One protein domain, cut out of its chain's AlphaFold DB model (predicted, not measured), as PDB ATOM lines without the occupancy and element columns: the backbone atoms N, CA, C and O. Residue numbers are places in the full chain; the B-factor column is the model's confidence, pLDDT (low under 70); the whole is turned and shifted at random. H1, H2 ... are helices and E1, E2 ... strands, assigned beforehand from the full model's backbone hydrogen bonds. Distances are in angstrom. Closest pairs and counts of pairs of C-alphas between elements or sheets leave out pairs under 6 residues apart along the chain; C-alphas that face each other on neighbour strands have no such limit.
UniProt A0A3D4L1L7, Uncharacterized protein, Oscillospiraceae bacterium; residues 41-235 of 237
ATOM      1  N   ASP A  41      -2.800  37.795  -3.094       68.19
ATOM      2  CA  ASP A  41      -2.693  36.587  -2.275       68.19
ATOM      3  C   ASP A  41      -1.487  35.712  -2.678       68.19
ATOM      4  O   ASP A  41      -0.988  34.968  -1.849       68.19
ATOM      5  N   THR A  42      -0.934  35.877  -3.885       78.06
ATOM      6  CA  THR A  42       0.293  35.244  -4.388       78.06
ATOM      7  C   THR A  42       1.482  35.263  -3.422       78.06
ATOM      8  O   THR A  42       2.027  34.199  -3.148       78.06
ATOM      9  N   GLU A  43       1.908  36.412  -2.881       79.44
ATOM     10  CA  GLU A  43       3.084  36.447  -1.984       79.44
ATOM     11  C   GLU A  43       2.799  35.734  -0.660       79.44
ATOM     12  O   GLU A  43       3.636  34.992  -0.142       79.44
ATOM     13  N   LYS A  44       1.577  35.895  -0.143       82.31
ATOM     14  CA  LYS A  44       1.114  35.219   1.072       82.31
ATOM     15  C   LYS A  44       0.991  33.707   0.861       82.31
ATOM     16  O   LYS A  44       1.358  32.953   1.755       82.31
ATOM     17  N   ILE A  45       0.525  33.269  -0.311       83.69
ATOM     18  CA  ILE A  45       0.465  31.860  -0.728       83.69
ATOM     19  C   ILE A  45       1.880  31.293  -0.830       83.69
ATOM     20  O   ILE A  45       2.144  30.228  -0.286       83.69
ATOM     21  N   LEU A  46       2.811  32.002  -1.479       85.06
ATOM     22  CA  LEU A  46       4.201  31.559  -1.612       85.06
ATOM     23  C   LEU A  46       4.879  31.412  -0.247       85.06
ATOM     24  O   LEU A  46       5.501  30.383   0.011       85.06
ATOM     25  N   ALA A  47       4.711  32.391   0.645       85.88
ATOM     26  CA  ALA A  47       5.225  32.315   2.010       85.88
ATOM     27  C   ALA A  47       4.595  31.149   2.790       85.88
ATOM     28  O   ALA A  47       5.305  30.359   3.410       85.88
ATOM     29  N   ALA A  48       3.272  30.987   2.707       88.19
ATOM     30  CA  ALA A  48       2.563  29.897   3.365       88.19
ATOM     31  C   ALA A  48       3.010  28.515   2.850       88.19
ATOM     32  O   ALA A  48       3.243  27.605   3.646       88.19
ATOM     33  N   ASN A  49       3.191  28.360   1.536       87.38
ATOM     34  CA  ASN A  49       3.697  27.133   0.916       87.38
ATOM     35  C   ASN A  49       5.153  26.851   1.305       87.38
ATOM     36  O   ASN A  49       5.511  25.700   1.539       87.38
ATOM     37  N   SER A  50       5.986  27.890   1.415       88.50
ATOM     38  CA  SER A  50       7.360  27.765   1.908       88.50
ATOM     39  C   SER A  50       7.387  27.211   3.335       88.50
ATOM     40  O   SER A  50       8.105  26.250   3.604       88.50
ATOM     41  N   ASN A  51       6.543  27.742   4.225       89.31
ATOM     42  CA  ASN A  51       6.422  27.251   5.600       89.31
ATOM     43  C   ASN A  51       5.941  25.793   5.642       89.31
ATOM     44  O   ASN A  51       6.545  24.961   6.317       89.31
ATOM     45  N   ALA A  52       4.896  25.463   4.875       89.50
ATOM     46  CA  ALA A  52       4.394  24.095   4.772       89.50
ATOM     47  C   ALA A  52       5.481  23.126   4.277       89.50
ATOM     48  O   ALA A  52       5.611  22.026   4.805       89.50
ATOM     49  N   LYS A  53       6.310  23.546   3.312       88.12
ATOM     50  CA  LYS A  53       7.419  22.742   2.781       88.12
ATOM     51  C   LYS A  53       8.510  22.477   3.816       88.12
ATOM     52  O   LYS A  53       9.005  21.357   3.895       88.12
ATOM     53  N   VAL A  54       8.876  23.477   4.614       89.31
ATOM     54  CA  VAL A  54       9.856  23.296   5.697       89.31
ATOM     55  C   VAL A  54       9.346  22.264   6.704       89.31
ATOM     56  O   VAL A  54      10.060  21.314   7.027       89.31
ATOM     57  N   PHE A  55       8.086  22.388   7.132       91.44
ATOM     58  CA  PHE A  55       7.482  21.432   8.060       91.44
ATOM     59  C   PHE A  55       7.323  20.033   7.456       91.44
ATOM     60  O   PHE A  55       7.567  19.048   8.150       91.44
ATOM     61  N   PHE A  56       6.983  19.931   6.166       90.81
ATOM     62  CA  PHE A  56       6.935  18.668   5.427       90.81
ATOM     63  C   PHE A  56       8.272  17.929   5.518       90.81
ATOM     64  O   PHE A  56       8.328  16.784   5.965       90.81
ATOM     65  N   THR A  57       9.364  18.601   5.143       89.88
ATOM     66  CA  THR A  57      10.702  18.003   5.150       89.88
ATOM     67  C   THR A  57      11.146  17.635   6.565       89.88
ATOM     68  O   THR A  57      11.635  16.526   6.776       89.88
ATOM     69  N   ALA A  58      10.940  18.515   7.547       90.56
ATOM     70  CA  ALA A  58      11.296  18.241   8.939       90.56
ATOM     71  C   ALA A  58      10.507  17.057   9.527       90.56
ATOM     72  O   ALA A  58      11.075  16.208  10.221       90.56
ATOM     73  N   SER A  59       9.213  16.967   9.206       90.75
ATOM     74  CA  SER A  59       8.352  15.851   9.601       90.75
ATOM     75  C   SER A  59       8.812  14.546   8.955       90.75
ATOM     76  O   SER A  59       8.947  13.546   9.655       90.75
ATOM     77  N   GLN A  60       9.130  14.562   7.655       90.94
ATOM     78  CA  GLN A  60       9.616  13.380   6.943       90.94
ATOM     79  C   GLN A  60      10.917  12.856   7.551       90.94
ATOM     80  O   GLN A  60      11.024  11.669   7.841       90.94
ATOM     81  N   LEU A  61      11.891  13.736   7.807       87.94
ATOM     82  CA  LEU A  61      13.153  13.351   8.444       87.94
ATOM     83  C   LEU A  61      12.928  12.763   9.842       87.94
ATOM     84  O   LEU A  61      13.518  11.741  10.189       87.94
ATOM     85  N   THR A  62      12.043  13.381  10.626       88.19
ATOM     86  CA  THR A  62      11.706  12.921  11.979       88.19
ATOM     87  C   THR A  62      11.050  11.542  11.969       88.19
ATOM     88  O   THR A  62      11.408  10.686  12.777       88.19
ATOM     89  N   LEU A  63      10.117  11.301  11.047       87.38
ATOM     90  CA  LEU A  63       9.380  10.042  10.950       87.38
ATOM     91  C   LEU A  63      10.237   8.915  10.373       87.38
ATOM     92  O   LEU A  63      10.229   7.824  10.932       87.38
ATOM     93  N   THR A  64      11.073   9.184   9.368       86.12
ATOM     94  CA  THR A  64      12.077   8.214   8.896       86.12
ATOM     95  C   THR A  64      13.080   7.874  10.001       86.12
ATOM     96  O   THR A  64      13.457   6.719  10.178       86.12
ATOM     97  N   ARG A  65      13.494   8.854  10.818       83.06
ATOM     98  CA  ARG A  65      14.321   8.571  12.000       83.06
ATOM     99  C   ARG A  65      13.571   7.698  13.000       83.06
ATOM    100  O   ARG A  65      14.174   6.791  13.572       83.06
ATOM    101  N   ALA A  66      12.286   7.964  13.221       80.31
ATOM    102  CA  ALA A  66      11.457   7.146  14.092       80.31
ATOM    103  C   ALA A  66      11.353   5.703  13.575       80.31
ATOM    104  O   ALA A  66      11.525   4.781  14.359       80.31
ATOM    105  N   GLU A  67      11.179   5.494  12.272       81.75
ATOM    106  CA  GLU A  67      11.169   4.170  11.639       81.75
ATOM    107  C   GLU A  67      12.484   3.400  11.870       81.75
ATOM    108  O   GLU A  67      12.468   2.248  12.302       81.75
ATOM    109  N   LEU A  68      13.627   4.062  11.647       76.25
ATOM    110  CA  LEU A  68      14.960   3.447  11.683       76.25
ATOM    111  C   LEU A  68      15.549   3.264  13.092       76.25
ATOM    112  O   LEU A  68      16.512   2.517  13.267       76.25
ATOM    113  N   THR A  69      15.036   3.962  14.107       70.62
ATOM    114  CA  THR A  69      15.608   3.896  15.460       70.62
ATOM    115  C   THR A  69      15.129   2.628  16.179       70.62
ATOM    116  O   THR A  69      14.053   2.596  16.770       70.62
ATOM    117  N   GLU A  70      15.961   1.581  16.166       54.19
ATOM    118  CA  GLU A  70      15.682   0.219  16.671       54.19
ATOM    119  C   GLU A  70      15.390   0.090  18.185       54.19
ATOM    120  O   GLU A  70      15.176  -1.018  18.683       54.19
ATOM    121  N   ARG A  71      15.384   1.176  18.967       54.12
ATOM    122  CA  ARG A  71      15.159   1.109  20.419       54.12
ATOM    123  C   ARG A  71      14.331   2.268  20.955       54.12
ATOM    124  O   ARG A  71      14.732   3.422  20.887       54.12
ATOM    125  N   SER A  72      13.242   1.894  21.622       51.94
ATOM    126  CA  SER A  72      12.636   2.639  22.729       51.94
ATOM    127  C   SER A  72      12.175   4.067  22.424       51.94
ATOM    128  O   SER A  72      12.490   4.985  23.185       51.94
ATOM    129  N   ILE A  73      11.377   4.280  21.378       54.06
ATOM    130  CA  ILE A  73      10.630   5.543  21.250       54.06
ATOM    131  C   ILE A  73       9.450   5.516  22.235       54.06
ATOM    132  O   ILE A  73       8.303   5.590  21.842       54.06
ATOM    133  N   VAL A  74       9.750   5.470  23.538       51.94
ATOM    134  CA  VAL A  74       8.814   5.521  24.676       51.94
ATOM    135  C   VAL A  74       8.260   4.158  25.115       51.94
ATOM    136  O   VAL A  74       7.692   3.395  24.344       51.94
ATOM    137  N   ASP A  75       8.431   3.862  26.404       46.78
ATOM    138  CA  ASP A  75       7.733   2.787  27.104       46.78
ATOM    139  C   ASP A  75       6.218   3.053  27.029       46.78
ATOM    140  O   ASP A  75       5.716   3.998  27.638       46.78
ATOM    141  N   TYR A  76       5.489   2.265  26.235       50.66
ATOM    142  CA  TYR A  76       4.050   2.428  25.970       50.66
ATOM    143  C   TYR A  76       3.166   2.003  27.153       50.66
ATOM    144  O   TYR A  76       2.054   1.502  26.970       50.66
ATOM    145  N   GLN A  77       3.644   2.168  28.385       38.72
ATOM    146  CA  GLN A  77       2.847   1.927  29.577       38.72
ATOM    147  C   GLN A  77       1.802   3.041  29.706       38.72
ATOM    148  O   GLN A  77       2.019   4.039  30.389       38.72
ATOM    149  N   GLY A  78       0.650   2.884  29.045       45.28
ATOM    150  CA  GLY A  78      -0.557   3.560  29.516       45.28
ATOM    151  C   GLY A  78      -1.676   3.851  28.528       45.28
ATOM    152  O   GLY A  78      -2.813   3.773  28.969       45.28
ATOM    153  N   ASN A  79      -1.432   4.190  27.258       48.22
ATOM    154  CA  ASN A  79      -2.504   4.350  26.257       48.22
ATOM    155  C   ASN A  79      -1.961   4.686  24.861       48.22
ATOM    156  O   ASN A  79      -1.029   5.475  24.730       48.22
ATOM    157  N   THR A  80      -2.598   4.074  23.853       55.50
ATOM    158  CA  THR A  80      -2.495   4.336  22.402       55.50
ATOM    159  C   THR A  80      -1.080   4.601  21.897       55.50
ATOM    160  O   THR A  80      -0.706   5.724  21.566       55.50
ATOM    161  N   ALA A  81      -0.290   3.533  21.810       69.62
ATOM    162  CA  ALA A  81       0.961   3.541  21.072       69.62
ATOM    163  C   ALA A  81       0.653   3.788  19.587       69.62
ATOM    164  O   ALA A  81       0.234   2.868  18.893       69.62
ATOM    165  N   PHE A  82       0.765   5.034  19.118       81.62
ATOM    166  CA  PHE A  82       0.581   5.382  17.701       81.62
ATOM    167  C   PHE A  82       1.659   4.746  16.817       81.62
ATOM    168  O   PHE A  82       1.403   4.388  15.674       81.62
ATOM    169  N   ILE A  83       2.855   4.568  17.376       81.81
ATOM    170  CA  ILE A  83       3.954   3.787  16.815       81.81
ATOM    171  C   ILE A  83       4.162   2.597  17.753       81.81
ATOM    172  O   ILE A  83       4.036   2.741  18.959       81.81
ATOM    173  N   GLU A  84       4.453   1.421  17.218       80.31
ATOM    174  CA  GLU A  84       4.680   0.182  17.959       80.31
ATOM    175  C   GLU A  84       5.906  -0.541  17.403       80.31
ATOM    176  O   GLU A  84       6.127  -0.565  16.193       80.31
ATOM    177  N   TYR A  85       6.678  -1.196  18.270       78.62
ATOM    178  CA  TYR A  85       7.809  -2.015  17.837       78.62
ATOM    179  C   TYR A  85       7.356  -3.456  17.571       78.62
ATOM    180  O   TYR A  85       6.936  -4.159  18.493       78.62
ATOM    181  N   LYS A  86       7.438  -3.909  16.315       76.75
ATOM    182  CA  LYS A  86       7.045  -5.257  15.875       76.75
ATOM    183  C   LYS A  86       8.062  -5.818  14.888       76.75
ATOM    184  O   LYS A  86       8.537  -5.122  14.001       76.75
ATOM    185  N   ASN A  87       8.368  -7.110  15.014       76.94
ATOM    186  CA  ASN A  87       9.233  -7.843  14.077       76.94
ATOM    187  C   ASN A  87      10.597  -7.176  13.803       76.94
ATOM    188  O   ASN A  87      11.119  -7.267  12.697       76.94
ATOM    189  N   GLY A  88      11.180  -6.517  14.809       74.62
ATOM    190  CA  GLY A  88      12.488  -5.871  14.677       74.62
ATOM    191  C   GLY A  88      12.453  -4.425  14.174       74.62
ATOM    192  O   GLY A  88      13.509  -3.805  14.117       74.62
ATOM    193  N   ALA A  89      11.278  -3.875  13.853       78.56
ATOM    194  CA  ALA A  89      11.119  -2.526  13.312       78.56
ATOM    195  C   ALA A  89       9.996  -1.748  14.016       78.56
ATOM    196  O   ALA A  89       9.099  -2.331  14.632       78.56
ATOM    197  N   ASN A  90      10.031  -0.419  13.913       82.19
ATOM    198  CA  ASN A  90       8.894   0.411  14.300       82.19
ATOM    199  C   ASN A  90       7.818   0.356  13.207       82.19
ATOM    200  O   ASN A  90       8.112   0.353  12.018       82.19
ATOM    201  N   THR A  91       6.562   0.294  13.627       83.62
ATOM    202  CA  THR A  91       5.376   0.168  12.774       83.62
ATOM    203  C   THR A  91       4.308   1.126  13.274       83.62
ATOM    204  O   THR A  91       4.176   1.307  14.482       83.62
ATOM    205  N   LEU A  92       3.539   1.753  12.387       86.06
ATOM    206  CA  LEU A  92       2.404   2.575  12.812       86.06
ATOM    207  C   LEU A  92       1.217   1.698  13.219       86.06
ATOM    208  O   LEU A  92       0.841   0.747  12.533       86.06
ATOM    209  N   ASN A  93       0.605   2.037  14.349       84.50
ATOM    210  CA  ASN A  93      -0.604   1.403  14.855       84.50
ATOM    211  C   ASN A  93      -1.843   2.102  14.296       84.50
ATOM    212  O   ASN A  93      -2.604   2.750  15.012       84.50
ATOM    213  N   GLY A  94      -2.000   2.024  12.983       82.75
ATOM    214  CA  GLY A  94      -3.019   2.747  12.242       82.75
ATOM    215  C   GLY A  94      -2.613   2.888  10.784       82.75
ATOM    216  O   GLY A  94      -1.470   2.647  10.414       82.75
ATOM    217  N   LYS A  95      -3.571   3.280   9.943       83.62
ATOM    218  CA  LYS A  95      -3.303   3.584   8.528       83.62
ATOM    219  C   LYS A  95      -2.554   4.904   8.348       83.62
ATOM    220  O   LYS A  95      -1.861   5.076   7.351       83.62
ATOM    221  N   TYR A  96      -2.764   5.821   9.285       88.44
ATOM    222  CA  TYR A  96      -2.366   7.209   9.196       88.44
ATOM    223  C   TYR A  96      -1.993   7.742  10.573       88.44
ATOM    224  O   TYR A  96      -2.559   7.301  11.571       88.44
ATOM    225  N   LEU A  97      -1.101   8.726  10.592       90.88
ATOM    226  CA  LEU A  97      -0.772   9.550  11.744       90.88
ATOM    227  C   LEU A  97      -0.928  11.020  11.347       90.88
ATOM    228  O   LEU A  97      -0.164  11.544  10.535       90.88
ATOM    229  N   PHE A  98      -1.928  11.678  11.919       92.38
ATOM    230  CA  PHE A  98      -2.135  13.114  11.798       92.38
ATOM    231  C   PHE A  98      -1.343  13.832  12.881       92.38
ATOM    232  O   PHE A  98      -1.310  13.396  14.030       92.38
ATOM    233  N   MET A  99      -0.734  14.954  12.515       93.88
ATOM    234  CA  MET A  99       0.030  15.803  13.420       93.88
ATOM    235  C   MET A  99      -0.489  17.235  13.336       93.88
ATOM    236  O   MET A  99      -0.708  17.741  12.238       93.88
ATOM    237  N   GLU A 100      -0.653  17.882  14.485       95.00
ATOM    238  CA  GLU A 100      -0.894  19.319  14.625       95.00
ATOM    239  C   GLU A 100       0.216  19.900  15.497       95.00
ATOM    240  O   GLU A 100       0.462  19.411  16.596       95.00
ATOM    241  N   ALA A 101       0.884  20.949  15.029       94.81
ATOM    242  CA  ALA A 101       1.928  21.630  15.776       94.81
ATOM    243  C   ALA A 101       1.688  23.137  15.805       94.81
ATOM    244  O   ALA A 101       1.423  23.760  14.775       94.81
ATOM    245  N   ARG A 102       1.855  23.739  16.982       94.25
ATOM    246  CA  ARG A 102       1.897  25.190  17.159       94.25
ATOM    247  C   ARG A 102       3.342  25.645  17.193       94.25
ATOM    248  O   ARG A 102       4.094  25.243  18.079       94.25
ATOM    249  N   PHE A 103       3.708  26.542  16.289       92.00
ATOM    250  CA  PHE A 103       5.012  27.198  16.302       92.00
ATOM    251  C   PHE A 103       4.875  28.654  16.688       92.00
ATOM    252  O   PHE A 103       4.053  29.356  16.118       92.00
ATOM    253  N   SER A 104       5.725  29.107  17.596       87.88
ATOM    254  CA  SER A 104       5.976  30.525  17.837       87.88
ATOM    255  C   SER A 104       7.281  30.947  17.158       87.88
ATOM    256  O   SER A 104       8.007  30.109  16.623       87.88
ATOM    257  N   GLU A 105       7.638  32.227  17.266       77.31
ATOM    258  CA  GLU A 105       8.951  32.735  16.836       77.31
ATOM    259  C   GLU A 105      10.133  31.992  17.495       77.31
ATOM    260  O   GLU A 105      11.225  31.955  16.939       77.31
ATOM    261  N   ASN A 106       9.914  31.357  18.653       79.00
ATOM    262  CA  ASN A 106      10.934  30.615  19.401       79.00
ATOM    263  C   ASN A 106      10.932  29.098  19.118       79.00
ATOM    264  O   ASN A 106      11.568  28.340  19.851       79.00
ATOM    265  N   GLY A 107      10.198  28.644  18.098       83.19
ATOM    266  CA  GLY A 107      10.056  27.228  17.755       83.19
ATOM    267  C   GLY A 107       8.742  26.612  18.238       83.19
ATOM    268  O   GLY A 107       7.757  27.317  18.494       83.19
ATOM    269  N   ILE A 108       8.706  25.280  18.324       89.56
ATOM    270  CA  ILE A 108       7.489  24.529  18.669       89.56
ATOM    271  C   ILE A 108       7.066  24.799  20.115       89.56
ATOM    272  O   ILE A 108       7.828  24.579  21.053       89.56
ATOM    273  N   VAL A 109       5.812  25.218  20.289       91.81
ATOM    274  CA  VAL A 109       5.158  25.383  21.594       91.81
ATOM    275  C   VAL A 109       4.590  24.045  22.062       91.81
ATOM    276  O   VAL A 109       4.842  23.612  23.185       91.81
ATOM    277  N   TRP A 110       3.840  23.377  21.186       93.25
ATOM    278  CA  TRP A 110       3.281  22.052  21.420       93.25
ATOM    279  C   TRP A 110       3.052  21.326  20.094       93.25
ATOM    280  O   TRP A 110       2.941  21.949  19.034       93.25
ATOM    281  N   LEU A 111       2.990  20.000  20.171       93.69
ATOM    282  CA  LEU A 111       2.656  19.121  19.061       93.69
ATOM    283  C   LEU A 111       1.727  18.022  19.569       93.69
ATOM    284  O   LEU A 111       1.989  17.409  20.602       93.69
ATOM    285  N   HIS A 112       0.655  17.773  18.832       94.31
ATOM    286  CA  HIS A 112      -0.286  16.702  19.100       94.31
ATOM    287  C   HIS A 112      -0.391  15.765  17.912       94.31
ATOM    288  O   HIS A 112      -0.288  16.195  16.763       94.31
ATOM    289  N   VAL A 113      -0.596  14.483  18.200       92.31
ATOM    290  CA  VAL A 113      -0.804  13.461  17.177       92.31
ATOM    291  C   VAL A 113      -2.040  12.620  17.468       92.31
ATOM    292  O   VAL A 113      -2.401  12.411  18.628       92.31
ATOM    293  N   ASP A 114      -2.684  12.140  16.407       91.88
ATOM    294  CA  ASP A 114      -3.737  11.123  16.474       91.88
ATOM    295  C   ASP A 114      -3.800  10.328  15.160       91.88
ATOM    296  O   ASP A 114      -3.354  10.798  14.116       91.88
ATOM    297  N   ASN A 115      -4.388   9.135  15.180       89.25
ATOM    298  CA  ASN A 115      -4.628   8.350  13.968       89.25
ATOM    299  C   ASN A 115      -5.816   8.866  13.145       89.25
ATOM    300  O   ASN A 115      -5.975   8.483  11.986       89.25
ATOM    301  N   TYR A 116      -6.662   9.711  13.739       88.69
ATOM    302  CA  TYR A 116      -7.838  10.276  13.091       88.69
ATOM    303  C   TYR A 116      -7.855  11.793  13.221       88.69
ATOM    304  O   TYR A 116      -7.682  12.343  14.311       88.69
ATOM    305  N   LEU A 117      -8.147  12.479  12.116       88.25
ATOM    306  CA  LEU A 117      -8.141  13.935  12.074       88.25
ATOM    307  C   LEU A 117      -9.141  14.531  13.071       88.25
ATOM    308  O   LEU A 117      -8.789  15.422  13.830       88.25
ATOM    309  N   ASN A 118     -10.370  14.018  13.145       88.12
ATOM    310  CA  ASN A 118     -11.372  14.554  14.068       88.12
ATOM    311  C   ASN A 118     -10.964  14.421  15.537       88.12
ATOM    312  O   ASN A 118     -11.257  15.319  16.315       88.12
ATOM    313  N   LYS A 119     -10.277  13.340  15.920       90.00
ATOM    314  CA  LYS A 119      -9.784  13.170  17.292       90.00
ATOM    315  C   LYS A 119      -8.652  14.138  17.608       90.00
ATOM    316  O   LYS A 119      -8.671  14.746  18.674       90.00
ATOM    317  N   LEU A 120      -7.738  14.351  16.660       91.50
ATOM    318  CA  LEU A 120      -6.716  15.390  16.771       91.50
ATOM    319  C   LEU A 120      -7.355  16.770  16.985       91.50
ATOM    320  O   LEU A 120      -6.948  17.512  17.871       91.50
ATOM    321  N   MET A 121      -8.419  17.080  16.242       89.81
ATOM    322  CA  MET A 121      -9.116  18.370  16.307       89.81
ATOM    323  C   MET A 121      -9.979  18.585  17.561       89.81
ATOM    324  O   MET A 121     -10.449  19.702  17.782       89.81
ATOM    325  N   VAL A 122     -10.206  17.555  18.384       91.00
ATOM    326  CA  VAL A 122     -10.814  17.712  19.721       91.00
ATOM    327  C   VAL A 122      -9.790  18.242  20.723       91.00
ATOM    328  O   VAL A 122     -10.166  18.895  21.700       91.00
ATOM    329  N   ARG A 123      -8.499  17.968  20.495       90.19
ATOM    330  CA  ARG A 123      -7.439  18.309  21.442       90.19
ATOM    331  C   ARG A 123      -7.310  19.811  21.609       90.19
ATOM    332  O   ARG A 123      -7.504  20.592  20.673       90.19
ATOM    333  N   THR A 124      -6.991  20.226  22.823       89.31
ATOM    334  CA  THR A 124      -6.833  21.637  23.170       89.31
ATOM    335  C   THR A 124      -5.362  21.996  23.277       89.31
ATOM    336  O   THR A 124      -4.532  21.149  23.579       89.31
ATOM    337  N   GLU A 125      -5.034  23.275  23.105       87.44
ATOM    338  CA  GLU A 125      -3.657  23.765  23.282       87.44
ATOM    339  C   GLU A 125      -3.125  23.574  24.713       87.44
ATOM    340  O   GLU A 125      -1.923  23.666  24.953       87.44
ATOM    341  N   ALA A 126      -4.025  23.348  25.677       86.56
ATOM    342  CA  ALA A 126      -3.688  23.090  27.069       86.56
ATOM    343  C   ALA A 126      -3.395  21.606  27.348       86.56
ATOM    344  O   ALA A 126      -2.960  21.272  28.454       86.56
ATOM    345  N   ASP A 127      -3.632  20.714  26.381       87.69
ATOM    346  CA  ASP A 127      -3.404  19.286  26.560       87.69
ATOM    347  C   ASP A 127      -1.906  19.006  26.706       87.69
ATOM    348  O   ASP A 127      -1.054  19.508  25.971       87.69
ATOM    349  N   THR A 128      -1.548  18.152  27.661       88.00
ATOM    350  CA  THR A 128      -0.143  17.809  27.879       88.00
ATOM    351  C   THR A 128       0.383  16.936  26.749       88.00
ATOM    352  O   THR A 128      -0.215  15.904  26.438       88.00
ATOM    353  N   MET A 129       1.547  17.293  26.200       89.12
ATOM    354  CA  MET A 129       2.226  16.441  25.227       89.12
ATOM    355  C   MET A 129       2.611  15.090  25.839       89.12
ATOM    356  O   MET A 129       3.262  15.029  26.894       89.12
ATOM    357  N   THR A 130       2.263  14.013  25.142       86.75
ATOM    358  CA  THR A 130       2.752  12.661  25.413       86.75
ATOM    359  C   THR A 130       4.264  12.587  25.192       86.75
ATOM    360  O   THR A 130       4.888  13.479  24.613       86.75
ATOM    361  N   ALA A 131       4.901  11.515  25.659       83.75
ATOM    362  CA  ALA A 131       6.335  11.348  25.447       83.75
ATOM    363  C   ALA A 131       6.699  11.173  23.957       83.75
ATOM    364  O   ALA A 131       7.752  11.654  23.543       83.75
ATOM    365  N   LEU A 132       5.817  10.570  23.144       83.69
ATOM    366  CA  LEU A 132       6.017  10.490  21.694       83.69
ATOM    367  C   LEU A 132       5.945  11.882  21.060       83.69
ATOM    368  O   LEU A 132       6.814  12.254  20.280       83.69
ATOM    369  N   GLU A 133       4.941  12.671  21.436       89.50
ATOM    370  CA  GLU A 133       4.770  14.040  20.944       89.50
ATOM    371  C   GLU A 133       5.976  14.919  21.273       89.50
ATOM    372  O   GLU A 133       6.469  15.621  20.397       89.50
ATOM    373  N   LYS A 134       6.517  14.807  22.493       88.25
ATOM    374  CA  LYS A 134       7.752  15.498  22.896       88.25
ATOM    375  C   LYS A 134       8.966  15.061  22.079       88.25
ATOM    376  O   LYS A 134       9.829  15.880  21.766       88.25
ATOM    377  N   TYR A 135       9.066  13.774  21.754       86.00
ATOM    378  CA  TYR A 135      10.139  13.266  20.902       86.00
ATOM    379  C   TYR A 135      10.031  13.843  19.486       86.00
ATOM    380  O   TYR A 135      11.007  14.390  18.973       86.00
ATOM    381  N   ILE A 136       8.844  13.775  18.876       88.81
ATOM    382  CA  ILE A 136       8.596  14.317  17.536       88.81
ATOM    383  C   ILE A 136       8.850  15.827  17.529       88.81
ATOM    384  O   ILE A 136       9.591  16.310  16.677       88.81
ATOM    385  N   SER A 137       8.319  16.569  18.506       90.44
ATOM    386  CA  SER A 137       8.507  18.018  18.593       90.44
ATOM    387  C   SER A 137       9.983  18.391  18.710       90.44
ATOM    388  O   SER A 137      10.436  19.305  18.032       90.44
ATOM    389  N   THR A 138      10.753  17.668  19.526       87.88
ATOM    390  CA  THR A 138      12.189  17.935  19.694       87.88
ATOM    391  C   THR A 138      12.935  17.744  18.376       87.88
ATOM    392  O   THR A 138      13.659  18.641  17.961       87.88
ATOM    393  N   ASN A 139      12.704  16.626  17.679       86.19
ATOM    394  CA  ASN A 139      13.362  16.349  16.400       86.19
ATOM    395  C   ASN A 139      12.956  17.350  15.311       86.19
ATOM    396  O   ASN A 139      13.819  17.858  14.605       86.19
ATOM    397  N   ILE A 140      11.669  17.686  15.187       89.19
ATOM    398  CA  ILE A 140      11.236  18.683  14.200       89.19
ATOM    399  C   ILE A 140      11.900  20.032  14.494       89.19
ATOM    400  O   ILE A 140      12.392  20.678  13.575       89.19
ATOM    401  N   ASN A 141      11.975  20.442  15.762       86.25
ATOM    402  CA  ASN A 141      12.589  21.712  16.145       86.25
ATOM    403  C   ASN A 141      14.108  21.763  15.863       86.25
ATOM    404  O   ASN A 141      14.650  22.850  15.712       86.25
ATOM    405  N   GLU A 142      14.798  20.619  15.746       81.50
ATOM    406  CA  GLU A 142      16.200  20.563  15.288       81.50
ATOM    407  C   GLU A 142      16.344  20.881  13.792       81.50
ATOM    408  O   GLU A 142      17.365  21.420  13.365       81.50
ATOM    409  N   TYR A 143      15.331  20.547  12.987       78.56
ATOM    410  CA  TYR A 143      15.362  20.711  11.531       78.56
ATOM    411  C   TYR A 143      14.731  22.015  11.048       78.56
ATOM    412  O   TYR A 143      14.886  22.368   9.878       78.56
ATOM    413  N   VAL A 144      14.030  22.734  11.925       77.75
ATOM    414  CA  VAL A 144      13.390  24.000  11.585       77.75
ATOM    415  C   VAL A 144      14.116  25.153  12.273       77.75
ATOM    416  O   VAL A 144      13.972  25.370  13.470       77.75
ATOM    417  N   SER A 145      14.921  25.888  11.503       58.53
ATOM    418  CA  SER A 145      15.766  26.980  12.007       58.53
ATOM    419  C   SER A 145      15.000  28.274  12.281       58.53
ATOM    420  O   SER A 145      15.370  29.025  13.178       58.53
ATOM    421  N   GLU A 146      13.949  28.539  11.503       65.44
ATOM    422  CA  GLU A 146      13.065  29.697  11.632       65.44
ATOM    423  C   GLU A 146      11.660  29.256  11.213       65.44
ATOM    424  O   GLU A 146      11.457  28.812  10.080       65.44
ATOM    425  N   SER A 147      10.694  29.357  12.125       63.94
ATOM    426  CA  SER A 147       9.296  29.044  11.834       63.94
ATOM    427  C   SER A 147       8.446  30.288  11.866       63.94
ATOM    428  O   SER A 147       8.549  31.110  12.776       63.94
ATOM    429  N   ALA A 148       7.538  30.385  10.903       77.75
ATOM    430  CA  ALA A 148       6.453  31.337  11.003       77.75
ATOM    431  C   ALA A 148       5.561  31.003  12.202       77.75
ATOM    432  O   ALA A 148       5.232  29.840  12.448       77.75
ATOM    433  N   ASP A 149       5.134  32.049  12.903       89.69
ATOM    434  CA  ASP A 149       4.120  31.935  13.937       89.69
ATOM    435  C   ASP A 149       2.799  31.444  13.324       89.69
ATOM    436  O   ASP A 149       2.184  32.129  12.501       89.69
ATOM    437  N   GLY A 150       2.375  30.241  13.704       91.81
ATOM    438  CA  GLY A 150       1.116  29.659  13.253       91.81
ATOM    439  C   GLY A 150       0.946  28.194  13.637       91.81
ATOM    440  O   GLY A 150       1.563  27.700  14.590       91.81
ATOM    441  N   TYR A 151       0.083  27.524  12.882       93.50
ATOM    442  CA  TYR A 151      -0.301  26.131  13.042       93.50
ATOM    443  C   TYR A 151       0.111  25.343  11.812       93.50
ATOM    444  O   TYR A 151      -0.065  25.776  10.669       93.50
ATOM    445  N   PHE A 152       0.664  24.172  12.072       93.50
ATOM    446  CA  PHE A 152       1.182  23.272  11.067       93.50
ATOM    447  C   PHE A 152       0.492  21.931  11.207       93.50
ATOM    448  O   PHE A 152       0.327  21.425  12.315       93.50
ATOM    449  N   TYR A 153       0.109  21.359  10.076       92.81
ATOM    450  CA  TYR A 153      -0.578  20.080  10.020       92.81
ATOM    451  C   TYR A 153       0.171  19.161   9.080       92.81
ATOM    452  O   TYR A 153       0.642  19.617   8.043       92.81
ATOM    453  N   ALA A 154       0.278  17.882   9.403       92.44
ATOM    454  CA  ALA A 154       0.848  16.899   8.492       92.44
ATOM    455  C   ALA A 154       0.145  15.554   8.628       92.44
ATOM    456  O   ALA A 154      -0.383  15.222   9.689       92.44
ATOM    457  N   LEU A 155       0.164  14.789   7.541       90.69
ATOM    458  CA  LEU A 155      -0.307  13.413   7.505       90.69
ATOM    459  C   LEU A 155       0.832  12.500   7.102       90.69
ATOM    460  O   LEU A 155       1.427  12.656   6.036       90.69
ATOM    461  N   CYS A 156       1.066  11.502   7.932       90.12
ATOM    462  CA  CYS A 156       1.976  10.414   7.662       90.12
ATOM    463  C   CYS A 156       1.186   9.128   7.403       90.12
ATOM    464  O   CYS A 156       0.199   8.862   8.088       90.12
ATOM    465  N   ASP A 157       1.575   8.364   6.385       89.50
ATOM    466  CA  ASP A 157       1.005   7.051   6.089       89.50
ATOM    467  C   ASP A 157       1.670   5.928   6.897       89.50
ATOM    468  O   ASP A 157       2.658   6.147   7.591       89.50
ATOM    469  N   GLU A 158       1.143   4.707   6.778       87.31
ATOM    470  CA  GLU A 158       1.636   3.508   7.471       87.31
ATOM    471  C   GLU A 158       3.117   3.157   7.212       87.31
ATOM    472  O   GLU A 158       3.690   2.378   7.973       87.31
ATOM    473  N   ASN A 159       3.744   3.751   6.190       88.44
ATOM    474  CA  ASN A 159       5.148   3.551   5.823       88.44
ATOM    475  C   ASN A 159       6.049   4.696   6.312       88.44
ATOM    476  O   ASN A 159       7.094   4.947   5.717       88.44
ATOM    477  N   PHE A 160       5.626   5.453   7.330       88.38
ATOM    478  CA  PHE A 160       6.360   6.619   7.836       88.38
ATOM    479  C   PHE A 160       6.621   7.699   6.766       88.38
ATOM    480  O   PHE A 160       7.511   8.543   6.910       88.38
ATOM    481  N   THR A 161       5.826   7.704   5.691       89.94
ATOM    482  CA  THR A 161       5.941   8.677   4.606       89.94
ATOM    483  C   THR A 161       4.963   9.814   4.846       89.94
ATOM    484  O   THR A 161       3.761   9.604   5.019       89.94
ATOM    485  N   VAL A 162       5.469  11.043   4.879       90.50
ATOM    486  CA  VAL A 162       4.638  12.241   4.965       90.50
ATOM    487  C   VAL A 162       4.020  12.472   3.597       90.50
ATOM    488  O   VAL A 162       4.709  12.693   2.610       90.50
ATOM    489  N   THR A 163       2.698  12.413   3.538       88.12
ATOM    490  CA  THR A 163       1.942  12.571   2.293       88.12
ATOM    491  C   THR A 163       1.661  14.037   2.005       88.12
ATOM    492  O   THR A 163       1.792  14.474   0.864       88.12
ATOM    493  N   PHE A 164       1.361  14.818   3.047       87.69
ATOM    494  CA  PHE A 164       1.186  16.261   2.958       87.69
ATOM    495  C   PHE A 164       1.597  16.985   4.241       87.69
ATOM    496  O   PHE A 164       1.620  16.410   5.332       87.69
ATOM    497  N   ALA A 165       1.825  18.288   4.099       90.75
ATOM    498  CA  ALA A 165       1.897  19.258   5.170       90.75
ATOM    499  C   ALA A 165       1.152  20.543   4.791       90.75
ATOM    500  O   ALA A 165       1.168  20.982   3.639       90.75
ATOM    501  N   HIS A 166       0.553  21.181   5.785       89.94
ATOM    502  CA  HIS A 166      -0.115  22.461   5.654       89.94
ATOM    503  C   HIS A 166       0.356  23.442   6.707       89.94
ATOM    504  O   HIS A 166       0.763  23.061   7.803       89.94
ATOM    505  N   TYR A 167       0.238  24.717   6.364       90.62
ATOM    506  CA  TYR A 167       0.452  25.826   7.274       90.62
ATOM    507  C   TYR A 167      -0.736  26.780   7.204       90.62
ATOM    508  O   TYR A 167      -1.172  27.159   6.114       90.62
ATOM    509  N   CYS A 168      -1.213  27.221   8.361       89.88
ATOM    510  CA  CYS A 168      -2.139  28.336   8.478       89.88
ATOM    511  C   CYS A 168      -1.794  29.173   9.708       89.88
ATOM    512  O   CYS A 168      -1.296  28.674  10.715       89.88
ATOM    513  N   LYS A 169      -2.042  30.480   9.623       90.19
ATOM    514  CA  LYS A 169      -1.774  31.385  10.745       90.19
ATOM    515  C   LYS A 169      -2.789  31.200  11.874       90.19
ATOM    516  O   LYS A 169      -2.416  31.228  13.041       90.19
ATOM    517  N   ASP A 170      -4.053  31.004  11.514       90.00
ATOM    518  CA  ASP A 170      -5.122  30.730  12.473       90.00
ATOM    519  C   ASP A 170      -5.259  29.217  12.664       90.00
ATOM    520  O   ASP A 170      -5.058  28.461  11.712       90.00
ATOM    521  N   ARG A 171      -5.617  28.769  13.871       90.31
ATOM    522  CA  ARG A 171      -5.881  27.349  14.132       90.31
ATOM    523  C   ARG A 171      -7.093  26.895  13.328       90.31
ATOM    524  O   ARG A 171      -8.051  27.656  13.176       90.31
ATOM    525  N   LEU A 172      -7.085  25.651  12.862       88.25
ATOM    526  CA  LEU A 172      -8.292  25.056  12.301       88.25
ATOM    527  C   LEU A 172      -9.408  24.958  13.359       88.25
ATOM    528  O   LEU A 172      -9.118  24.836  14.552       88.25
ATOM    529  N   PRO A 173     -10.689  24.974  12.947       87.56
ATOM    530  CA  PRO A 173     -11.814  24.861  13.873       87.56
ATOM    531  C   PRO A 173     -11.762  23.570  14.689       87.56
ATOM    532  O   PRO A 173     -11.560  22.499  14.134       87.56
ATOM    533  N   MET A 174     -11.979  23.646  15.999       88.31
ATOM    534  CA  MET A 174     -12.039  22.443  16.830       88.31
ATOM    535  C   MET A 174     -13.273  21.597  16.507       88.31
ATOM    536  O   MET A 174     -14.354  22.132  16.258       88.31
ATOM    537  N   PHE A 175     -13.130  20.274  16.577       88.19
ATOM    538  CA  PHE A 175     -14.263  19.359  16.472       88.19
ATOM    539  C   PHE A 175     -15.026  19.327  17.803       88.19
ATOM    540  O   PHE A 175     -14.475  18.926  18.827       88.19
ATOM    541  N   SER A 176     -16.296  19.747  17.813       84.06
ATOM    542  CA  SER A 176     -17.111  19.756  19.034       84.06
ATOM    543  C   SER A 176     -18.600  19.555  18.756       84.06
ATOM    544  O   SER A 176     -19.249  20.439  18.206       84.06
ATOM    545  N   GLY A 177     -19.157  18.425  19.197       74.31
ATOM    546  CA  GLY A 177     -20.607  18.176  19.253       74.31
ATOM    547  C   GLY A 177     -21.335  17.970  17.915       74.31
ATOM    548  O   GLY A 177     -22.414  17.384  17.926       74.31
ATOM    549  N   ASP A 178     -20.760  18.406  16.793       81.44
ATOM    550  CA  ASP A 178     -21.285  18.191  15.440       81.44
ATOM    551  C   ASP A 178     -21.068  16.736  14.977       81.44
ATOM    552  O   ASP A 178     -20.131  16.060  15.415       81.44
ATOM    553  N   THR A 179     -21.887  16.241  14.041       86.31
ATOM    554  CA  THR A 179     -21.527  15.001  13.333       86.31
ATOM    555  C   THR A 179     -20.310  15.240  12.432       86.31
ATOM    556  O   THR A 179     -20.070  16.354  11.967       86.31
ATOM    557  N   LEU A 180     -19.530  14.194  12.134       85.69
ATOM    558  CA  LEU A 180     -18.315  14.325  11.308       85.69
ATOM    559  C   LEU A 180     -18.589  14.920   9.928       85.69
ATOM    560  O   LEU A 180     -17.809  15.738   9.441       85.69
ATOM    561  N   SER A 181     -19.698  14.512   9.311       86.00
ATOM    562  CA  SER A 181     -20.122  15.036   8.014       86.00
ATOM    563  C   SER A 181     -20.472  16.520   8.109       86.00
ATOM    564  O   SER A 181     -19.978  17.300   7.305       86.00
ATOM    565  N   GLU A 182     -21.248  16.926   9.119       86.94
ATOM    566  CA  GLU A 182     -21.621  18.334   9.314       86.94
ATOM    567  C   GLU A 182     -20.404  19.209   9.605       86.94
ATOM    568  O   GLU A 182     -20.263  20.276   9.012       86.94
ATOM    569  N   PHE A 183     -19.497  18.749  10.468       87.50
ATOM    570  CA  PHE A 183     -18.263  19.464  10.765       87.50
ATOM    571  C   PHE A 183     -17.414  19.665   9.506       87.50
ATOM    572  O   PHE A 183     -16.992  20.785   9.209       87.50
ATOM    573  N   ARG A 184     -17.190  18.594   8.732       86.44
ATOM    574  CA  ARG A 184     -16.427  18.671   7.482       86.44
ATOM    575  C   ARG A 184     -17.089  19.643   6.504       86.44
ATOM    576  O   ARG A 184     -16.421  20.532   5.986       86.44
ATOM    577  N   ASP A 185     -18.385  19.495   6.263       85.44
ATOM    578  CA  ASP A 185     -19.092  20.269   5.237       85.44
ATOM    579  C   ASP A 185     -19.214  21.748   5.615       85.44
ATOM    580  O   ASP A 185     -19.258  22.616   4.745       85.44
ATOM    581  N   LYS A 186     -19.217  22.053   6.915       85.75
ATOM    582  CA  LYS A 186     -19.295  23.420   7.425       85.75
ATOM    583  C   LYS A 186     -17.943  24.125   7.488       85.75
ATOM    584  O   LYS A 186     -17.877  25.318   7.199       85.75
ATOM    585  N   TYR A 187     -16.887  23.422   7.895       85.31
ATOM    586  CA  TYR A 187     -15.610  24.046   8.262       85.31
ATOM    587  C   TYR A 187     -14.427  23.633   7.387       85.31
ATOM    588  O   TYR A 187     -13.408  24.318   7.390       85.31
ATOM    589  N   MET A 188     -14.549  22.537   6.636       85.12
ATOM    590  CA  MET A 188     -13.457  21.958   5.849       85.12
ATOM    591  C   MET A 188     -13.669  22.067   4.344       85.12
ATOM    592  O   MET A 188     -12.895  21.473   3.608       85.12
ATOM    593  N   ILE A 189     -14.667  22.808   3.859       85.19
ATOM    594  CA  ILE A 189     -14.849  23.067   2.422       85.19
ATOM    595  C   ILE A 189     -14.225  24.409   2.032       85.19
ATOM    596  O   ILE A 189     -14.590  25.449   2.566       85.19
ATOM    597  N   GLY A 190     -13.273  24.405   1.106       80.81
ATOM    598  CA  GLY A 190     -12.543  25.593   0.682       80.81
ATOM    599  C   GLY A 190     -13.444  26.687   0.114       80.81
ATOM    600  O   GLY A 190     -14.358  26.437  -0.674       80.81
ATOM    601  N   THR A 191     -13.136  27.932   0.467       79.75
ATOM    602  CA  THR A 191     -13.690  29.151  -0.135       79.75
ATOM    603  C   THR A 191     -12.537  29.960  -0.732       79.75
ATOM    604  O   THR A 191     -11.997  30.865  -0.093       79.75
ATOM    605  N   GLY A 192     -12.102  29.593  -1.941       76.81
ATOM    606  CA  GLY A 192     -10.781  29.996  -2.448       76.81
ATOM    607  C   GLY A 192      -9.670  29.292  -1.659       76.81
ATOM    608  O   GLY A 192      -9.926  28.235  -1.113       76.81
ATOM    609  N   VAL A 193      -8.473  29.882  -1.525       76.19
ATOM    610  CA  VAL A 193      -7.315  29.297  -0.791       76.19
ATOM    611  C   VAL A 193      -7.432  29.342   0.749       76.19
ATOM    612  O   VAL A 193      -6.426  29.382   1.466       76.19
ATOM    613  N   LYS A 194      -8.659  29.415   1.270       83.94
ATOM    614  CA  LYS A 194      -8.987  29.617   2.688       83.94
ATOM    615  C   LYS A 194     -10.142  28.715   3.092       83.94
ATOM    616  O   LYS A 194     -10.921  28.297   2.237       83.94
ATOM    617  N   LEU A 195     -10.292  28.495   4.393       84.81
ATOM    618  CA  LEU A 195     -11.462  27.817   4.942       84.81
ATOM    619  C   LEU A 195     -12.530  28.796   5.445       84.81
ATOM    620  O   LEU A 195     -12.211  29.945   5.771       84.81
ATOM    621  N   PRO A 196     -13.795  28.349   5.531       81.50
ATOM    622  CA  PRO A 196     -14.897  29.152   6.020       81.50
ATOM    623  C   PRO A 196     -14.605  29.666   7.429       81.50
ATOM    624  O   PRO A 196     -14.239  28.910   8.325       81.50
ATOM    625  N   GLY A 197     -14.767  30.973   7.627       77.00
ATOM    626  CA  GLY A 197     -14.511  31.616   8.919       77.00
ATOM    627  C   GLY A 197     -13.031  31.841   9.252       77.00
ATOM    628  O   GLY A 197     -12.752  32.467  10.271       77.00
ATOM    629  N   MET A 198     -12.092  31.416   8.398       80.44
ATOM    630  CA  MET A 198     -10.663  31.701   8.558       80.44
ATOM    631  C   MET A 198     -10.232  32.899   7.703       80.44
ATOM    632  O   MET A 198     -10.576  33.022   6.526       80.44
ATOM    633  N   GLY A 199      -9.442  33.801   8.294       76.44
ATOM    634  CA  GLY A 199      -8.881  34.954   7.582       76.44
ATOM    635  C   GLY A 199      -7.588  34.626   6.828       76.44
ATOM    636  O   GLY A 199      -7.259  35.295   5.835       76.44
ATOM    637  N   SER A 200      -6.871  33.600   7.289       83.94
ATOM    638  CA  SER A 200      -5.557  33.193   6.795       83.94
ATOM    639  C   SER A 200      -5.599  32.252   5.589       83.94
ATOM    640  O   SER A 200      -6.575  31.552   5.334       83.94
ATOM    641  N   ILE A 201      -4.515  32.294   4.810       86.00
ATOM    642  CA  ILE A 201      -4.282  31.422   3.656       86.00
ATOM    643  C   ILE A 201      -3.736  30.086   4.142       86.00
ATOM    644  O   ILE A 201      -2.893  30.060   5.042       86.00
ATOM    645  N   ILE A 202      -4.180  29.006   3.503       88.25
ATOM    646  CA  ILE A 202      -3.644  27.668   3.732       88.25
ATOM    647  C   ILE A 202      -2.513  27.402   2.750       88.25
ATOM    648  O   ILE A 202      -2.729  27.223   1.549       88.25
ATOM    649  N   GLY A 203      -1.301  27.361   3.294       87.38
ATOM    650  CA  GLY A 203      -0.124  26.870   2.596       87.38
ATOM    651  C   GLY A 203      -0.126  25.352   2.533       87.38
ATOM    652  O   GLY A 203      -0.606  24.699   3.460       87.38
ATOM    653  N   THR A 204       0.410  24.794   1.453       87.88
ATOM    654  CA  THR A 204       0.415  23.350   1.189       87.88
ATOM    655  C   THR A 204       1.752  22.885   0.646       87.88
ATOM    656  O   THR A 204       2.354  23.552  -0.198       87.88
ATOM    657  N   CYS A 205       2.169  21.700   1.063       86.38
ATOM    658  CA  CYS A 205       3.231  20.929   0.441       86.38
ATOM    659  C   CYS A 205       2.820  19.455   0.459       86.38
ATOM    660  O   CYS A 205       2.371  18.963   1.486       86.38
ATOM    661  N   SER A 206       2.933  18.762  -0.670       83.62
ATOM    662  CA  SER A 206       2.535  17.361  -0.806       83.62
ATOM    663  C   SER A 206       3.476  16.667  -1.782       83.62
ATOM    664  O   SER A 206       3.890  17.282  -2.768       83.62
ATOM    665  N   ASP A 207       3.807  15.407  -1.506       68.75
ATOM    666  CA  ASP A 207       4.589  14.561  -2.421       68.75
ATOM    667  C   ASP A 207       3.697  13.977  -3.529       68.75
ATOM    668  O   ASP A 207       4.101  13.805  -4.679       68.75
ATOM    669  N   VAL A 208       2.413  13.773  -3.221       59.84
ATOM    670  CA  VAL A 208       1.404  13.416  -4.220       59.84
ATOM    671  C   VAL A 208       0.821  14.706  -4.794       59.84
ATOM    672  O   VAL A 208       0.273  15.527  -4.058       59.84
ATOM    673  N   TYR A 209       0.891  14.884  -6.116       43.72
ATOM    674  CA  TYR A 209       0.435  16.082  -6.851       43.72
ATOM    675  C   TYR A 209      -1.054  16.458  -6.633       43.72
ATOM    676  O   TYR A 209      -1.529  17.457  -7.161       43.72
ATOM    677  N   THR A 210      -1.815  15.667  -5.872       49.12
ATOM    678  CA  THR A 210      -3.268  15.788  -5.703       49.12
ATOM    679  C   THR A 210      -3.729  16.561  -4.467       49.12
ATOM    680  O   THR A 210      -4.904  16.908  -4.415       49.12
ATOM    681  N   ILE A 211      -2.869  16.849  -3.481       56.78
ATOM    682  CA  ILE A 211      -3.274  17.602  -2.275       56.78
ATOM    683  C   ILE A 211      -2.763  19.042  -2.387       56.78
ATOM    684  O   ILE A 211      -1.670  19.380  -1.934       56.78
ATOM    685  N   GLY A 212      -3.544  19.881  -3.072       59.31
ATOM    686  CA  GLY A 212      -3.332  21.330  -3.142       59.31
ATOM    687  C   GLY A 212      -4.022  22.076  -1.995       59.31
ATOM    688  O   GLY A 212      -4.725  21.470  -1.183       59.31
ATOM    689  N   SER A 213      -3.850  23.404  -1.920       66.88
ATOM    690  CA  SER A 213      -4.732  24.247  -1.090       66.88
ATOM    691  C   SER A 213      -6.175  23.916  -1.463       66.88
ATOM    692  O   SER A 213      -6.432  23.780  -2.663       66.88
ATOM    693  N   PRO A 214      -7.107  23.788  -0.498       71.44
ATOM    694  CA  PRO A 214      -8.494  23.516  -0.847       71.44
ATOM    695  C   PRO A 214      -8.946  24.614  -1.808       71.44
ATOM    696  O   PRO A 214      -8.873  25.789  -1.460       71.44
ATOM    697  N   ALA A 215      -9.297  24.262  -3.046       73.81
ATOM    698  CA  ALA A 215      -9.884  25.217  -3.970       73.81
ATOM    699  C   ALA A 215     -11.324  25.511  -3.532       73.81
ATOM    700  O   ALA A 215     -11.877  24.852  -2.651       73.81
ATOM    701  N   ALA A 216     -11.955  26.513  -4.144       79.94
ATOM    702  CA  ALA A 216     -13.361  26.784  -3.873       79.94
ATOM    703  C   ALA A 216     -14.211  25.533  -4.174       79.94
ATOM    704  O   ALA A 216     -14.327  25.142  -5.334       79.94
ATOM    705  N   GLY A 217     -14.800  24.934  -3.135       79.88
ATOM    706  CA  GLY A 217     -15.597  23.708  -3.226       79.88
ATOM    707  C   GLY A 217     -14.856  22.398  -2.923       79.88
ATOM    708  O   GLY A 217     -15.527  21.379  -2.772       79.88
ATOM    709  N   ASP A 218     -13.529  22.412  -2.774       83.44
ATOM    710  CA  ASP A 218     -12.748  21.221  -2.413       83.44
ATOM    711  C   ASP A 218     -12.579  21.102  -0.899       83.44
ATOM    712  O   ASP A 218     -12.493  22.104  -0.187       83.44
ATOM    713  N   TYR A 219     -12.472  19.876  -0.391       83.62
ATOM    714  CA  TYR A 219     -12.224  19.663   1.031       83.62
ATOM    715  C   TYR A 219     -10.754  19.892   1.408       83.62
ATOM    716  O   TYR A 219      -9.832  19.472   0.705       83.62
ATOM    717  N   ALA A 220     -10.535  20.518   2.565       80.94
ATOM    718  CA  ALA A 220      -9.236  20.645   3.216       80.94
ATOM    719  C   ALA A 220      -8.577  19.271   3.359       80.94
ATOM    720  O   ALA A 220      -9.270  18.282   3.587       80.94
ATOM    721  N   PHE A 221      -7.248  19.207   3.256       76.62
ATOM    722  CA  PHE A 221      -6.469  17.972   3.449       76.62
ATOM    723  C   PHE A 221      -6.857  16.812   2.517       76.62
ATOM    724  O   PHE A 221      -6.511  15.666   2.793       76.62
ATOM    725  N   GLY A 222      -7.622  17.077   1.448       75.44
ATOM    726  CA  GLY A 222      -8.214  16.022   0.631       75.44
ATOM    727  C   GLY A 222      -9.141  15.101   1.429       75.44
ATOM    728  O   GLY A 222      -9.238  13.921   1.095       75.44
ATOM    729  N   ILE A 223      -9.787  15.609   2.494       79.38
ATOM    730  CA  ILE A 223     -10.697  14.804   3.316       79.38
ATOM    731  C   ILE A 223     -11.778  14.223   2.401       79.38
ATOM    732  O   ILE A 223     -12.498  14.973   1.735       79.38
ATOM    733  N   PRO A 224     -11.936  12.894   2.377       80.88
ATOM    734  CA  PRO A 224     -12.924  12.272   1.519       80.88
ATOM    735  C   PRO A 224     -14.365  12.599   1.952       80.88
ATOM    736  O   PRO A 224     -14.672  12.876   3.120       80.88
ATOM    737  N   VAL A 225     -15.290  12.520   0.993       82.38
ATOM    738  CA  VAL A 225     -16.733  12.611   1.267       82.38
ATOM    739  C   VAL A 225     -17.216  11.405   2.080       82.38
ATOM    740  O   VAL A 225     -16.585  10.353   2.085       82.38
ATOM    741  N   ALA A 226     -18.362  11.524   2.756       82.50
ATOM    742  CA  ALA A 226     -18.840  10.489   3.683       82.50
ATOM    743  C   ALA A 226     -19.184   9.160   2.982       82.50
ATOM    744  O   ALA A 226     -19.188   8.107   3.609       82.50
ATOM    745  N   SER A 227     -19.459   9.211   1.677       83.81
ATOM    746  CA  SER A 227     -19.702   8.041   0.832       83.81
ATOM    747  C   SER A 227     -18.426   7.346   0.345       83.81
ATOM    748  O   SER A 227     -18.520   6.295  -0.285       83.81
ATOM    749  N   ASP A 228     -17.246   7.927   0.569       85.06
ATOM    750  CA  ASP A 228     -15.973   7.355   0.134       85.06
ATOM    751  C   ASP A 228     -15.529   6.221   1.070       85.06
ATOM    752  O   ASP A 228     -15.624   6.317   2.297       85.06
ATOM    753  N   ALA A 229     -14.959   5.159   0.502       83.25
ATOM    754  CA  ALA A 229     -14.453   4.022   1.267       83.25
ATOM    755  C   ALA A 229     -13.306   4.392   2.232       83.25
ATOM    756  O   ALA A 229     -13.069   3.689   3.215       83.25
ATOM    757  N   ASN A 230     -12.589   5.489   1.973       81.56
ATOM    758  CA  ASN A 230     -11.501   5.984   2.810       81.56
ATOM    759  C   ASN A 230     -11.969   6.905   3.942       81.56
ATOM    760  O   ASN A 230     -11.150   7.250   4.790       81.56
ATOM    761  N   PHE A 231     -13.253   7.274   4.009       81.81
ATOM    762  CA  PHE A 231     -13.772   8.182   5.040       81.81
ATOM    763  C   PHE A 231     -13.440   7.718   6.459       81.81
ATOM    764  O   PHE A 231     -12.832   8.455   7.231       81.81
ATOM    765  N   SER A 232     -13.714   6.443   6.744       82.44
ATOM    766  CA  SER A 232     -13.415   5.809   8.036       82.44
ATOM    767  C   SER A 232     -11.921   5.709   8.369       82.44
ATOM    768  O   SER A 232     -11.568   5.421   9.510       82.44
ATOM    769  N   LYS A 233     -11.032   5.921   7.387       80.38
ATOM    770  CA  LYS A 233      -9.581   5.942   7.608       80.38
ATOM    771  C   LYS A 233      -9.096   7.313   8.078       80.38
ATOM    772  O   LYS A 233      -8.148   7.366   8.846       80.38
ATOM    773  N   TYR A 234      -9.722   8.393   7.609       78.50
ATOM    774  CA  TYR A 234      -9.363   9.770   7.973       78.50
ATOM    775  C   TYR A 234     -10.089  10.234   9.238       78.50
ATOM    776  O   TYR A 234      -9.537  11.001  10.026       78.50
ATOM    777  N   LEU A 235     -11.331   9.785   9.421       82.50
ATOM    778  CA  LEU A 235     -12.232  10.243  10.470       82.50
ATOM    779  C   LEU A 235     -12.836   9.032  11.189       82.50
ATOM    780  O   LEU A 235     -13.394   8.142  10.547       82.50
TER     781      LEU A 235
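This is residues 41 to 235 of the 237 residues of an uncharacterized protein of Oscillospiraceae bacterium (UniProt A0A3D4L1L7). A twisted sheet of five antiparallel strands stands in the middle, with the long helix H1 slanting over one face and H3 beside it on that same face, over the sheet's E4 edge. The small hairpin of E1 and E2 sits by the last residues of H1, at one end of the domain, while the side away from H1 holds the short helix H2 and, farther out, a loop-rich region with H4 and H5. The printed part has 195 residues, with five named helices and seven named strands in the order H1 E1 E2 E3 E4 H2 H3 E5 E6 H4 E7 H5; the large sheet runs E4, E3, E5, E6, E7. The class is mixed, helices and strands, and the whole is compact and rounded, with a radius of gyration of the C-alphas of 16.0 A and spans of 45 by 39 by 34 A.

H1, residues 41 to 68, touches E2, residues 89 to 92, which forms a hairpin with E1, residues 83 to 86; H1 and E2 have 6 pairs of C-alphas within 8 A, the closest being those of Glu 67 and Asn 90, 5.1 A apart. In this hairpin N 84 and O 91 are 2.8 A apart. E3, residues 96 to 104, and E4, residues 107 to 114, form a second antiparallel hairpin, with N 100 and O 112 at 2.9 A; E4 bends by 52 degrees at residue 110. H2, residues 117 to 120, is on the large sheet at a height of 7.6 A, and is only just over E4, with 3 of its C-alphas falling on that strand. H3, residues 131 to 143, is on the opposite face from H2, over E4 at a height of 8.3 A; the closest C-alphas of H3 and E4 are those of Glu 133 and Leu 111, 5.8 A apart. H1 and H3 touch, with residues 55 to 63 of H1 alone, at a steep tilt of 59 degrees, opposite ways; their closest C-alphas are those of Ala 58 and Ile 140, 5.3 A apart. E5, residues 150 to 157, is antiparallel to E3, with N 99 and O 154 at 2.9 A. It forms a hairpin with E6, residues 162 to 168, where N 153 and O 166 are 2.9 A apart. H4, residues 180 to 187, is not on the sheet; it is close to H2 but not clearly touching, the closest C-alphas, of Leu 180 and Asn 118, being 7.5 A apart. E7, residues 203 to 206, is an edge strand antiparallel to E6, with N 165 and O 205 at 2.8 A. H1 lies over E5, E6 and E7 at a height of 6.3 A, on the same face as H3, and runs slantwise to the strands, at 41 degrees to E5 on the local plane. These two make two layers with the sheet, helices on one face of it. H5, residues 231 to 234, only grazes the sheet with residues 233 to 234. In H1, H3 and H4 every O i to N i+4 pair is within hydrogen-bond range; H2 and H5 are too short for such a pair.

H1 begins at C-alpha 41, (-2.693, 36.587, -2.275), and reaches C-alpha 68 after 40.1 A. E1 and E2 are short strands. E3 measures 26.2 A, E4 21.2 A, H3 19.0 A, E5 23.7 A and E6 17.8 A; E3 begins at (-2.366, 7.209, 9.196). H2, H4 and E7 are shorter, and H5 ends at C-alpha 234, (-9.363, 9.770, 7.973).

The two C-alphas farthest apart, of Asp 41 and Asn 87, are 48.8 A apart. The printed part has no cut. The long links are H1 to E1, E6 to H4, H4 to E7 and E7 to H5, the last with 24 residues. The mean pLDDT of the printed part is 82.1; residue 41 and residues 70 to 81, 145 to 147 and 207 to 213 are under 70.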